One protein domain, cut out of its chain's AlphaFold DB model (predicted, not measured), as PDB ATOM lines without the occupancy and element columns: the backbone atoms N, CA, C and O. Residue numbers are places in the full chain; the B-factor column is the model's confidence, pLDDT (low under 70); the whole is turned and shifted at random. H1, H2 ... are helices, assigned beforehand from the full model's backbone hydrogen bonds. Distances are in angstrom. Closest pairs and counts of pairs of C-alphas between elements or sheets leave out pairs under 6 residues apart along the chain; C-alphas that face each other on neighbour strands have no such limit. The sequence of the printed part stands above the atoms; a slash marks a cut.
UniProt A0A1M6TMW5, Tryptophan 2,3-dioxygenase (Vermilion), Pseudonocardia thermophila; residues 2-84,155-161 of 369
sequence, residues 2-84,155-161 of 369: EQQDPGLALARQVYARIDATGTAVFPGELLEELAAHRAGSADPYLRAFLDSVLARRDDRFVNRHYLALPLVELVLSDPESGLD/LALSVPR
ATOM      1  N   GLU A   2     -63.053 178.088 -33.772       42.47
ATOM      2  CA  GLU A   2     -62.729 178.198 -32.335       42.47
ATOM      3  C   GLU A   2     -63.181 179.518 -31.669       42.47
ATOM      4  O   GLU A   2     -63.183 179.632 -30.450       42.47
ATOM      5  N   GLN A   3     -63.601 180.513 -32.459       48.03
ATOM      6  CA  GLN A   3     -64.029 181.843 -31.991       48.03
ATOM      7  C   GLN A   3     -65.550 181.971 -31.749       48.03
ATOM      8  O   GLN A   3     -66.035 183.081 -31.559       48.03
ATOM      9  N   GLN A   4     -66.320 180.872 -31.770       63.72
ATOM     10  CA  GLN A   4     -67.797 180.921 -31.787       63.72
ATOM     11  C   GLN A   4     -68.518 180.158 -30.658       63.72
ATOM     12  O   GLN A   4     -69.745 180.181 -30.634       63.72
ATOM     13  N   ASP A   5     -67.815 179.527 -29.707       85.94
ATOM     14  CA  ASP A   5     -68.452 178.875 -28.547       85.94
ATOM     15  C   ASP A   5     -68.240 179.727 -27.272       85.94
ATOM     16  O   ASP A   5     -67.198 179.614 -26.614       85.94
ATOM     17  N   PRO A   6     -69.193 180.617 -26.919       90.50
ATOM     18  CA  PRO A   6     -69.075 181.463 -25.733       90.50
ATOM     19  C   PRO A   6     -69.056 180.645 -24.434       90.50
ATOM     20  O   PRO A   6     -68.438 181.073 -23.457       90.50
ATOM     21  N   GLY A   7     -69.678 179.461 -24.420       95.00
ATOM     22  CA  GLY A   7     -69.670 178.577 -23.259       95.00
ATOM     23  C   GLY A   7     -68.295 177.963 -23.029       95.00
ATOM     24  O   GLY A   7     -67.775 178.007 -21.914       95.00
ATOM     25  N   LEU A   8     -67.654 177.479 -24.093       95.50
ATOM     26  CA  LEU A   8     -66.280 176.982 -24.031       95.50
ATOM     27  C   LEU A   8     -65.286 178.088 -23.644       95.50
ATOM     28  O   LEU A   8     -64.359 177.841 -22.871       95.50
ATOM     29  N   ALA A   9     -65.475 179.313 -24.147       95.69
ATOM     30  CA  ALA A   9     -64.637 180.455 -23.781       95.69
ATOM     31  C   ALA A   9     -64.730 180.775 -22.279       95.69
ATOM     32  O   ALA A   9     -63.693 180.903 -21.622       95.69
ATOM     33  N   LEU A  10     -65.946 180.831 -21.721       97.06
ATOM     34  CA  LEU A  10     -66.162 180.983 -20.279       97.06
ATOM     35  C   LEU A  10     -65.516 179.831 -19.502       97.06
ATOM     36  O   LEU A  10     -64.760 180.065 -18.563       97.06
ATOM     37  N   ALA A  11     -65.756 178.584 -19.913       97.69
ATOM     38  CA  ALA A  11     -65.214 177.419 -19.226       97.69
ATOM     39  C   ALA A  11     -63.676 177.411 -19.214       97.69
ATOM     40  O   ALA A  11     -63.080 177.107 -18.183       97.69
ATOM     41  N   ARG A  12     -63.015 177.831 -20.303       97.31
ATOM     42  CA  ARG A  12     -61.552 178.014 -20.356       97.31
ATOM     43  C   ARG A  12     -61.065 179.081 -19.368       97.31
ATOM     44  O   ARG A  12     -60.057 178.863 -18.698       97.31
ATOM     45  N   GLN A  13     -61.776 180.204 -19.236       97.25
ATOM     46  CA  GLN A  13     -61.439 181.250 -18.259       97.25
ATOM     47  C   GLN A  13     -61.585 180.751 -16.816       97.25
ATOM     48  O   GLN A  13     -60.695 180.960 -15.991       97.25
ATOM     49  N   VAL A  14     -62.678 180.046 -16.516       97.81
ATOM     50  CA  VAL A  14     -62.904 179.432 -15.200       97.81
ATOM     51  C   VAL A  14     -61.833 178.386 -14.913       97.81
ATOM     52  O   VAL A  14     -61.252 178.382 -13.833       97.81
ATOM     53  N   TYR A  15     -61.511 177.536 -15.888       97.56
ATOM     54  CA  TYR A  15     -60.508 176.491 -15.732       97.56
ATOM     55  C   TYR A  15     -59.103 177.048 -15.491       97.56
ATOM     56  O   TYR A  15     -58.361 176.480 -14.699       97.56
ATOM     57  N   ALA A  16     -58.743 178.191 -16.079       96.81
ATOM     58  CA  ALA A  16     -57.490 178.869 -15.746       96.81
ATOM     59  C   ALA A  16     -57.424 179.273 -14.258       96.81
ATOM     60  O   ALA A  16     -56.369 179.164 -13.637       96.81
ATOM     61  N   ARG A  17     -58.555 179.675 -13.656       97.25
ATOM     62  CA  ARG A  17     -58.643 179.929 -12.205       97.25
ATOM     63  C   ARG A  17     -58.571 178.633 -11.395       97.25
ATOM     64  O   ARG A  17     -57.870 178.597 -10.389       97.25
ATOM     65  N   ILE A  18     -59.227 177.562 -11.853       96.88
ATOM     66  CA  ILE A  18     -59.097 176.221 -11.253       96.88
ATOM     67  C   ILE A  18     -57.626 175.785 -11.256       96.88
ATOM     68  O   ILE A  18     -57.143 175.292 -10.242       96.88
ATOM     69  N   ASP A  19     -56.899 175.999 -12.357       93.25
ATOM     70  CA  ASP A  19     -55.489 175.611 -12.463       93.25
ATOM     71  C   ASP A  19     -54.614 176.382 -11.461       93.25
ATOM     72  O   ASP A  19     -53.709 175.801 -10.863       93.25
ATOM     73  N   ALA A  20     -54.922 177.664 -11.240       94.12
ATOM     74  CA  ALA A  20     -54.163 178.545 -10.361       94.12
ATOM     75  C   ALA A  20     -54.422 178.316  -8.863       94.12
ATOM     76  O   ALA A  20     -53.488 178.407  -8.068       94.12
ATOM     77  N   THR A  21     -55.669 178.059  -8.457       95.31
ATOM     78  CA  THR A  21     -56.045 178.038  -7.028       95.31
ATOM     79  C   THR A  21     -56.802 176.786  -6.591       95.31
ATOM     80  O   THR A  21     -56.825 176.465  -5.405       95.31
ATOM     81  N   GLY A  22     -57.432 176.078  -7.527       96.62
ATOM     82  CA  GLY A  22     -58.459 175.081  -7.241       96.62
ATOM     83  C   GLY A  22     -59.802 175.700  -6.843       96.62
ATOM     84  O   GLY A  22     -59.895 176.880  -6.493       96.62
ATOM     85  N   THR A  23     -60.860 174.891  -6.903       96.69
ATOM     86  CA  THR A  23     -62.242 175.330  -6.636       96.69
ATOM     87  C   THR A  23     -62.546 175.588  -5.158       96.69
ATOM     88  O   THR A  23     -63.515 176.280  -4.860       96.69
ATOM     89  N   ALA A  24     -61.754 175.059  -4.212       95.12
ATOM     90  CA  ALA A  24     -62.049 175.173  -2.776       95.12
ATOM     91  C   ALA A  24     -61.955 176.607  -2.229       95.12
ATOM     92  O   ALA A  24     -62.536 176.892  -1.186       95.12
ATOM     93  N   VAL A  25     -61.236 177.491  -2.922       95.94
ATOM     94  CA  VAL A  25     -60.988 178.878  -2.493       95.94
ATOM     95  C   VAL A  25     -61.651 179.907  -3.409       95.94
ATOM     96  O   VAL A  25     -61.318 181.090  -3.360       95.94
ATOM     97  N   PHE A  26     -62.569 179.474  -4.277       97.12
ATOM     98  CA  PHE A  26     -63.300 180.399  -5.138       97.12
ATOM     99  C   PHE A  26     -64.142 181.369  -4.292       97.12
ATOM    100  O   PHE A  26     -64.864 180.922  -3.398       97.12
ATOM    101  N   PRO A  27     -64.071 182.688  -4.557       97.00
ATOM    102  CA  PRO A  27     -64.832 183.674  -3.802       97.00
ATOM    103  C   PRO A  27     -66.334 183.540  -4.080       97.00
ATOM    104  O   PRO A  27     -66.737 183.162  -5.182       97.00
ATOM    105  N   GLY A  28     -67.164 183.890  -3.092       96.50
ATOM    106  CA  GLY A  28     -68.625 183.775  -3.179       96.50
ATOM    107  C   GLY A  28     -69.221 184.497  -4.391       96.50
ATOM    108  O   GLY A  28     -70.017 183.905  -5.112       96.50
ATOM    109  N   GLU A  29     -68.748 185.712  -4.682       97.31
ATOM    110  CA  GLU A  29     -69.186 186.513  -5.837       97.31
ATOM    111  C   GLU A  29     -68.975 185.779  -7.172       97.31
ATOM    112  O   GLU A  29     -69.864 185.744  -8.021       97.31
ATOM    113  N   LEU A  30     -67.828 185.106  -7.336       97.44
ATOM    114  CA  LEU A  30     -67.559 184.292  -8.523       97.44
ATOM    115  C   LEU A  30     -68.504 183.089  -8.590       97.44
ATOM    116  O   LEU A  30     -68.997 182.744  -9.659       97.44
ATOM    117  N   LEU A  31     -68.760 182.422  -7.464       97.94
ATOM    118  CA  LEU A  31     -69.669 181.274  -7.430       97.94
ATOM    119  C   LEU A  31     -71.114 181.679  -7.768       97.94
ATOM    120  O   LEU A  31     -71.823 180.908  -8.415       97.94
ATOM    121  N   GLU A  32     -71.546 182.876  -7.373       98.00
ATOM    122  CA  GLU A  32     -72.849 183.442  -7.741       98.00
ATOM    123  C   GLU A  32     -72.936 183.762  -9.237       98.00
ATOM    124  O   GLU A  32     -73.899 183.355  -9.893       98.00
ATOM    125  N   GLU A  33     -71.906 184.401  -9.801       98.00
ATOM    126  CA  GLU A  33     -71.797 184.669 -11.240       98.00
ATOM    127  C   GLU A  33     -71.877 183.368 -12.057       98.00
ATOM    128  O   GLU A  33     -72.683 183.230 -12.982       98.00
ATOM    129  N   LEU A  34     -71.096 182.356 -11.671       98.19
ATOM    130  CA  LEU A  34     -71.093 181.051 -12.331       98.19
ATOM    131  C   LEU A  34     -72.432 180.319 -12.185       98.19
ATOM    132  O   LEU A  34     -72.869 179.647 -13.124       98.19
ATOM    133  N   ALA A  35     -73.117 180.460 -11.048       98.19
ATOM    134  CA  ALA A  35     -74.453 179.900 -10.865       98.19
ATOM    135  C   ALA A  35     -75.479 180.547 -11.808       98.19
ATOM    136  O   ALA A  35     -76.309 179.828 -12.373       98.19
ATOM    137  N   ALA A  36     -75.393 181.861 -12.037       97.75
ATOM    138  CA  ALA A  36     -76.227 182.561 -13.012       97.75
ATOM    139  C   ALA A  36     -75.945 182.081 -14.447       97.75
ATOM    140  O   ALA A  36     -76.882 181.760 -15.183       97.75
ATOM    141  N   HIS A  37     -74.669 181.920 -14.821       97.81
ATOM    142  CA  HIS A  37     -74.289 181.340 -16.115       97.81
ATOM    143  C   HIS A  37     -74.826 179.918 -16.303       97.81
ATOM    144  O   HIS A  37     -75.363 179.595 -17.364       97.81
ATOM    145  N   ARG A  38     -74.734 179.068 -15.273       97.44
ATOM    146  CA  ARG A  38     -75.298 177.713 -15.317       97.44
ATOM    147  C   ARG A  38     -76.817 177.743 -15.502       97.44
ATOM    148  O   ARG A  38     -77.342 176.960 -16.291       97.44
ATOM    149  N   ALA A  39     -77.521 178.618 -14.784       96.75
ATOM    150  CA  ALA A  39     -78.977 178.731 -14.865       96.75
ATOM    151  C   ALA A  39     -79.448 179.204 -16.251       96.75
ATOM    152  O   ALA A  39     -80.434 178.678 -16.762       96.75
ATOM    153  N   GLY A  40     -78.724 180.143 -16.868       95.75
ATOM    154  CA  GLY A  40     -79.044 180.687 -18.192       95.75
ATOM    155  C   GLY A  40     -78.560 179.854 -19.384       95.75
ATOM    156  O   GLY A  40     -78.930 180.153 -20.517       95.75
ATOM    157  N   SER A  41     -77.735 178.824 -19.168       95.62
ATOM    158  CA  SER A  41     -77.168 178.021 -20.256       95.62
ATOM    159  C   SER A  41     -78.044 176.824 -20.630       95.62
ATOM    160  O   SER A  41     -78.429 176.024 -19.770       95.62
ATOM    161  N   ALA A  42     -78.272 176.659 -21.936       95.25
ATOM    162  CA  ALA A  42     -78.821 175.446 -22.547       95.25
ATOM    163  C   ALA A  42     -77.731 174.482 -23.063       95.25
ATOM    164  O   ALA A  42     -78.055 173.383 -23.505       95.25
ATOM    165  N   ASP A  43     -76.450 174.871 -23.021       95.94
ATOM    166  CA  ASP A  43     -75.342 174.030 -23.480       95.94
ATOM    167  C   ASP A  43     -75.058 172.902 -22.468       95.94
ATOM    168  O   ASP A  43     -74.632 173.198 -21.344       95.94
ATOM    169  N   PRO A  44     -75.247 171.618 -22.836       96.38
ATOM    170  CA  PRO A  44     -75.020 170.501 -21.926       96.38
ATOM    171  C   PRO A  44     -73.573 170.418 -21.424       96.38
ATOM    172  O   PRO A  44     -73.373 170.073 -20.260       96.38
ATOM    173  N   TYR A  45     -72.574 170.787 -22.237       97.25
ATOM    174  CA  TYR A  45     -71.169 170.740 -21.823       97.25
ATOM    175  C   TYR A  45     -70.861 171.794 -20.762       97.25
ATOM    176  O   TYR A  45     -70.302 171.470 -19.711       97.25
ATOM    177  N   LEU A  46     -71.286 173.042 -20.992       97.94
ATOM    178  CA  LEU A  46     -71.105 174.112 -20.014       97.94
ATOM    179  C   LEU A  46     -71.847 173.805 -18.710       97.94
ATOM    180  O   LEU A  46     -71.298 174.023 -17.632       97.94
ATOM    181  N   ARG A  47     -73.075 173.277 -18.790       97.81
ATOM    182  CA  ARG A  47     -73.837 172.883 -17.598       97.81
ATOM    183  C   ARG A  47     -73.116 171.795 -16.809       97.81
ATOM    184  O   ARG A  47     -72.908 171.982 -15.617       97.81
ATOM    185  N   ALA A  48     -72.674 170.724 -17.469       97.81
ATOM    186  CA  ALA A  48     -71.944 169.633 -16.826       97.81
ATOM    187  C   ALA A  48     -70.631 170.107 -16.181       97.81
ATOM    188  O   ALA A  48     -70.302 169.699 -15.067       97.81
ATOM    189  N   PHE A  49     -69.899 171.001 -16.852       98.38
ATOM    190  CA  PHE A  49     -68.700 171.629 -16.303       98.38
ATOM    191  C   PHE A  49     -69.010 172.461 -15.048       98.38
ATOM    192  O   PHE A  49     -68.391 172.261 -14.003       98.38
ATOM    193  N   LEU A  50     -69.990 173.369 -15.124       98.25
ATOM    194  CA  LEU A  50     -70.351 174.239 -14.002       98.25
ATOM    195  C   LEU A  50     -70.996 173.472 -12.843       98.25
ATOM    196  O   LEU A  50     -70.783 173.849 -11.696       98.25
ATOM    197  N   ASP A  51     -71.718 172.382 -13.109       97.38
ATOM    198  CA  ASP A  51     -72.244 171.491 -12.069       97.38
ATOM    199  C   ASP A  51     -71.119 170.899 -11.217       97.38
ATOM    200  O   ASP A  51     -71.229 170.864  -9.993       97.38
ATOM    201  N   SER A  52     -69.997 170.512 -11.829       97.44
ATOM    202  CA  SER A  52     -68.813 170.071 -11.088       97.44
ATOM    203  C   SER A  52     -68.166 171.188 -10.271       97.44
ATOM    204  O   SER A  52     -67.785 170.958  -9.123       97.44
ATOM    205  N   VAL A  53     -68.056 172.395 -10.834       97.75
ATOM    206  CA  VAL A  53     -67.435 173.550 -10.158       97.75
ATOM    207  C   VAL A  53     -68.275 174.028  -8.967       97.75
ATOM    208  O   VAL A  53     -67.728 174.347  -7.914       97.75
ATOM    209  N   LEU A  54     -69.600 174.051  -9.115       97.62
ATOM    210  CA  LEU A  54     -70.542 174.582  -8.124       97.62
ATOM    211  C   LEU A  54     -71.014 173.538  -7.105       97.62
ATOM    212  O   LEU A  54     -71.691 173.897  -6.145       97.62
ATOM    213  N   ALA A  55     -70.647 172.264  -7.258       96.44
ATOM    214  CA  ALA A  55     -71.178 171.182  -6.430       96.44
ATOM    215  C   ALA A  55     -70.995 171.394  -4.916       96.44
ATOM    216  O   ALA A  55     -71.870 170.997  -4.152       96.44
ATOM    217  N   ARG A  56     -69.901 172.027  -4.462       93.88
ATOM    218  CA  ARG A  56     -69.732 172.369  -3.034       93.88
ATOM    219  C   ARG A  56     -70.679 173.465  -2.572       93.88
ATOM    220  O   ARG A  56     -71.289 173.331  -1.522       93.88
ATOM    221  N   ARG A  57     -70.803 174.529  -3.366       94.69
ATOM    222  CA  ARG A  57     -71.730 175.636  -3.099       94.69
ATOM    223  C   ARG A  57     -73.167 175.119  -2.978       94.69
ATOM    224  O   ARG A  57     -73.919 175.599  -2.144       94.69
ATOM    225  N   ASP A  58     -73.522 174.136  -3.799       96.19
ATOM    226  CA  ASP A  58     -74.866 173.561  -3.845       96.19
ATOM    227  C   ASP A  58     -75.090 172.396  -2.861       96.19
ATOM    228  O   ASP A  58     -76.117 171.729  -2.963       96.19
ATOM    229  N   ASP A  59     -74.140 172.108  -1.961       94.00
ATOM    230  CA  ASP A  59     -74.198 170.984  -1.007       94.00
ATOM    231  C   ASP A  59     -74.447 169.613  -1.677       94.00
ATOM    232  O   ASP A  59     -75.187 168.744  -1.218       94.00
ATOM    233  N   ARG A  60     -73.844 169.432  -2.855       93.88
ATOM    234  CA  ARG A  60     -73.966 168.240  -3.711       93.88
ATOM    235  C   ARG A  60     -72.624 167.588  -4.010       93.88
ATOM    236  O   ARG A  60     -72.529 166.731  -4.891       93.88
ATOM    237  N   PHE A  61     -71.564 167.997  -3.324       94.50
ATOM    238  CA  PHE A  61     -70.208 167.564  -3.631       94.50
ATOM    239  C   PHE A  61     -69.990 166.085  -3.288       94.50
ATOM    240  O   PHE A  61     -69.785 165.701  -2.143       94.50
ATOM    241  N   VAL A  62     -70.029 165.253  -4.330       93.50
ATOM    242  CA  VAL A  62     -69.811 163.801  -4.283       93.50
ATOM    243  C   VAL A  62     -68.830 163.394  -5.380       93.50
ATOM    244  O   VAL A  62     -68.525 164.185  -6.277       93.50
ATOM    245  N   ASN A  63     -68.366 162.141  -5.363       94.50
ATOM    246  CA  ASN A  63     -67.362 161.623  -6.302       94.50
ATOM    247  C   ASN A  63     -67.700 161.903  -7.774       94.50
ATOM    248  O   ASN A  63     -66.826 162.258  -8.557       94.50
ATOM    249  N   ARG A  64     -68.985 161.814  -8.141       95.25
ATOM    250  CA  ARG A  64     -69.469 162.106  -9.496       95.25
ATOM    251  C   ARG A  64     -69.113 163.521  -9.971       95.25
ATOM    252  O   ARG A  64     -68.711 163.688 -11.120       95.25
ATOM    253  N   HIS A  65     -69.236 164.514  -9.092       95.88
ATOM    254  CA  HIS A  65     -68.907 165.909  -9.387       95.88
ATOM    255  C   HIS A  65     -67.399 166.146  -9.333       95.88
ATOM    256  O   HIS A  65     -66.861 166.794 -10.230       95.88
ATOM    257  N   TYR A  66     -66.719 165.564  -8.337       97.06
ATOM    258  CA  TYR A  66     -65.265 165.662  -8.192       97.06
ATOM    259  C   TYR A  66     -64.524 165.145  -9.430       97.06
ATOM    260  O   TYR A  66     -63.584 165.772  -9.900       97.06
ATOM    261  N   LEU A  67     -64.998 164.043 -10.016       97.75
ATOM    262  CA  LEU A  67     -64.419 163.450 -11.222       97.75
ATOM    263  C   LEU A  67     -64.961 164.038 -12.533       97.75
ATOM    264  O   LEU A  67     -64.617 163.524 -13.594       97.75
ATOM    265  N   ALA A  68     -65.828 165.054 -12.489       97.88
ATOM    266  CA  ALA A  68     -66.522 165.589 -13.665       97.88
ATOM    267  C   ALA A  68     -67.154 164.512 -14.565       97.88
ATOM    268  O   ALA A  68     -67.154 164.647 -15.790       97.88
ATOM    269  N   LEU A  69     -67.706 163.442 -13.975       97.56
ATOM    270  CA  LEU A  69     -68.247 162.323 -14.756       97.56
ATOM    271  C   LEU A  69     -69.335 162.749 -15.747       97.56
ATOM    272  O   LEU A  69     -69.264 162.273 -16.872       97.56
ATOM    273  N   PRO A  70     -70.273 163.669 -15.430       96.75
ATOM    274  CA  PRO A  70     -71.241 164.135 -16.423       96.75
ATOM    275  C   PRO A  70     -70.584 164.717 -17.683       96.75
ATOM    276  O   PRO A  70     -71.056 164.481 -18.790       96.75
ATOM    277  N   LEU A  71     -69.467 165.438 -17.535       97.25
ATOM    278  CA  LEU A  71     -68.735 165.996 -18.670       97.25
ATOM    279  C   LEU A  71     -67.979 164.907 -19.442       97.25
ATOM    280  O   LEU A  71     -68.013 164.890 -20.668       97.25
ATOM    281  N   VAL A  72     -67.332 163.976 -18.736       97.62
ATOM    282  CA  VAL A  72     -66.643 162.826 -19.349       97.62
ATOM    283  C   VAL A  72     -67.629 161.938 -20.122       97.62
ATOM    284  O   VAL A  72     -67.326 161.505 -21.228       97.62
ATOM    285  N   GLU A  73     -68.825 161.710 -19.579       96.88
ATOM    286  CA  GLU A  73     -69.908 160.952 -20.214       96.88
ATOM    287  C   GLU A  73     -70.439 161.655 -21.472       96.88
ATOM    288  O   GLU A  73     -70.671 160.992 -22.482       96.88
ATOM    289  N   LEU A  74     -70.577 162.987 -21.459       96.50
ATOM    290  CA  LEU A  74     -70.915 163.763 -22.660       96.50
ATOM    291  C   LEU A  74     -69.826 163.669 -23.733       96.50
ATOM    292  O   LEU A  74     -70.140 163.563 -24.912       96.50
ATOM    293  N   VAL A  75     -68.547 163.686 -23.345       95.81
ATOM    294  CA  VAL A  75     -67.440 163.501 -24.298       95.81
ATOM    295  C   VAL A  75     -67.461 162.097 -24.903       95.81
ATOM    296  O   VAL A  75     -67.281 161.959 -26.107       95.81
ATOM    297  N   LEU A  76     -67.698 161.070 -24.085       95.25
ATOM    298  CA  LEU A  76     -67.752 159.676 -24.528       95.25
ATOM    299  C   LEU A  76     -68.974 159.376 -25.414       95.25
ATOM    300  O   LEU A  76     -68.887 158.546 -26.310       95.25
ATOM    301  N   SER A  77     -70.114 160.016 -25.146       94.38
ATOM    302  CA  SER A  77     -71.369 159.786 -25.880       94.38
ATOM    303  C   SER A  77     -71.526 160.642 -27.136       94.38
ATOM    304  O   SER A  77     -72.464 160.414 -27.901       94.38
ATOM    305  N   ASP A  78     -70.626 161.600 -27.370       92.75
ATOM    306  CA  ASP A  78     -70.637 162.433 -28.569       92.75
ATOM    307  C   ASP A  78     -70.318 161.581 -29.817       92.75
ATOM    308  O   ASP A  78     -69.217 161.020 -29.905       92.75
ATOM    309  N   PRO A  79     -71.237 161.481 -30.798       88.94
ATOM    310  CA  PRO A  79     -71.036 160.655 -31.987       88.94
ATOM    311  C   PRO A  79     -69.863 161.095 -32.871       88.94
ATOM    312  O   PRO A  79     -69.274 160.262 -33.558       88.94
ATOM    313  N   GLU A  80     -69.510 162.382 -32.864       88.62
ATOM    314  CA  GLU A  80     -68.394 162.924 -33.643       88.62
ATOM    315  C   GLU A  80     -67.044 162.628 -32.982       88.62
ATOM    316  O   GLU A  80     -66.010 162.667 -33.648       88.62
ATOM    317  N   SER A  81     -67.025 162.304 -31.684       86.50
ATOM    318  CA  SER A  81     -65.786 162.000 -30.961       86.50
ATOM    319  C   SER A  81     -65.093 160.724 -31.454       86.50
ATOM    320  O   SER A  81     -63.864 160.645 -31.413       86.50
ATOM    321  N   GLY A  82     -65.860 159.721 -31.908       87.25
ATOM    322  CA  GLY A  82     -65.338 158.401 -32.283       87.25
ATOM    323  C   GLY A  82     -64.641 157.653 -31.134       87.25
ATOM    324  O   GLY A  82     -63.791 156.788 -31.386       87.25
ATOM    325  N   LEU A  83     -64.951 158.018 -29.886       93.12
ATOM    326  CA  LEU A  83     -64.324 157.477 -28.687       93.12
ATOM    327  C   LEU A  83     -65.088 156.269 -28.142       93.12
ATOM    328  O   LEU A  83     -66.312 156.248 -28.075       93.12
ATOM    329  N   ASP A  84     -64.324 155.288 -27.682       94.38
ATOM    330  CA  ASP A  84     -64.777 154.244 -26.767       94.38
ATOM    331  C   ASP A  84     -64.099 154.457 -25.394       94.38
ATOM    332  O   ASP A  84     -63.194 155.300 -25.276       94.38
ATOM    333  N   LEU A 155     -62.791 167.916 -23.194       94.94
ATOM    334  CA  LEU A 155     -62.035 166.892 -22.466       94.94
ATOM    335  C   LEU A 155     -60.920 167.493 -21.592       94.94
ATOM    336  O   LEU A 155     -60.717 167.062 -20.453       94.94
ATOM    337  N   ALA A 156     -60.231 168.524 -22.083       89.75
ATOM    338  CA  ALA A 156     -59.179 169.217 -21.336       89.75
ATOM    339  C   ALA A 156     -59.700 169.931 -20.072       89.75
ATOM    340  O   ALA A 156     -58.934 170.168 -19.144       89.75
ATOM    341  N   LEU A 157     -61.001 170.241 -20.017       96.12
ATOM    342  CA  LEU A 157     -61.645 170.969 -18.916       96.12
ATOM    343  C   LEU A 157     -62.256 170.038 -17.858       96.12
ATOM    344  O   LEU A 157     -62.782 170.500 -16.847       96.12
ATOM    345  N   SER A 158     -62.171 168.720 -18.056       96.94
ATOM    346  CA  SER A 158     -62.752 167.706 -17.165       96.94
ATOM    347  C   SER A 158     -61.890 167.373 -15.940       96.94
ATOM    348  O   SER A 158     -61.979 166.272 -15.407       96.94
ATOM    349  N   VAL A 159     -61.060 168.304 -15.460       96.81
ATOM    350  CA  VAL A 159     -60.257 168.132 -14.233       96.81
ATOM    351  C   VAL A 159     -60.556 169.273 -13.252       96.81
ATOM    352  O   VAL A 159     -59.745 170.190 -13.107       96.81
ATOM    353  N   PRO A 160     -61.727 169.272 -12.589       94.38
ATOM    354  CA  PRO A 160     -62.151 170.355 -11.702       94.38
ATOM    355  C   PRO A 160     -61.436 170.267 -10.343       94.38
ATOM    356  O   PRO A 160     -62.059 170.007  -9.313       94.38
ATOM    357  N   ARG A 161     -60.108 170.450 -10.346       95.62
ATOM    358  CA  ARG A 161     -59.265 170.325  -9.150       95.62
ATOM    359  C   ARG A 161     -59.774 171.209  -8.026       95.62
ATOM    360  O   ARG A 161     -60.168 172.359  -8.227       95.62
TER     361      ARG A 161
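This is residues 2 to 84 and 155 to 161 of the 369 residues of the protein "Tryptophan 2,3-dioxygenase (Vermilion)" of Pseudonocardia thermophila (UniProt A0A1M6TMW5). H3 makes the core of a small helical domain: H2 and H5 pack on opposite sides of it, and H1 packs on it with residues 7 to 11 alone. Short H4 packs on H3 too, and residues 77 to 82 stick out. The 90 printed residues have five named helices, H1 to H5 in chain order, and no named strand: all helix, compact, radius of gyration of the C-alphas 12.7 A, spans 38 by 31 by 25 A.

H1, residues 6 to 21, touches the hub H3, residues 44 to 54, at a shallow tilt of 27 degrees, the same way; their closest C-alphas, Gly 7 and Leu 46, are 5.7 A apart. H2, residues 28 to 40, forms a helical hairpin with H3; closest C-alphas Arg 38 and Arg 47, 5.5 A. H4, residues 63 to 66, touches H3; closest C-alphas Ser 52 and His 65, 4.5 A. H5, residues 69 to 77, touches H3 at 18 degrees, opposite ways; closest C-alphas Ala 48 and Leu 71, 5.2 A. Each O i to N i+4 pair is within hydrogen-bond range in H1, H2, H3 and H5; H4 is too short for one.

H1, 23.1 A, begins at C-alpha 6 (-69.075, 181.463, -25.733); H5, 11.8 A, ends at C-alpha 77 (-71.369, 159.786, -25.880).

Residues 85 to 154 are not printed; C-alphas 84 and 155 are 13.6 A apart. Residues 2 to 4 have pLDDT under 70.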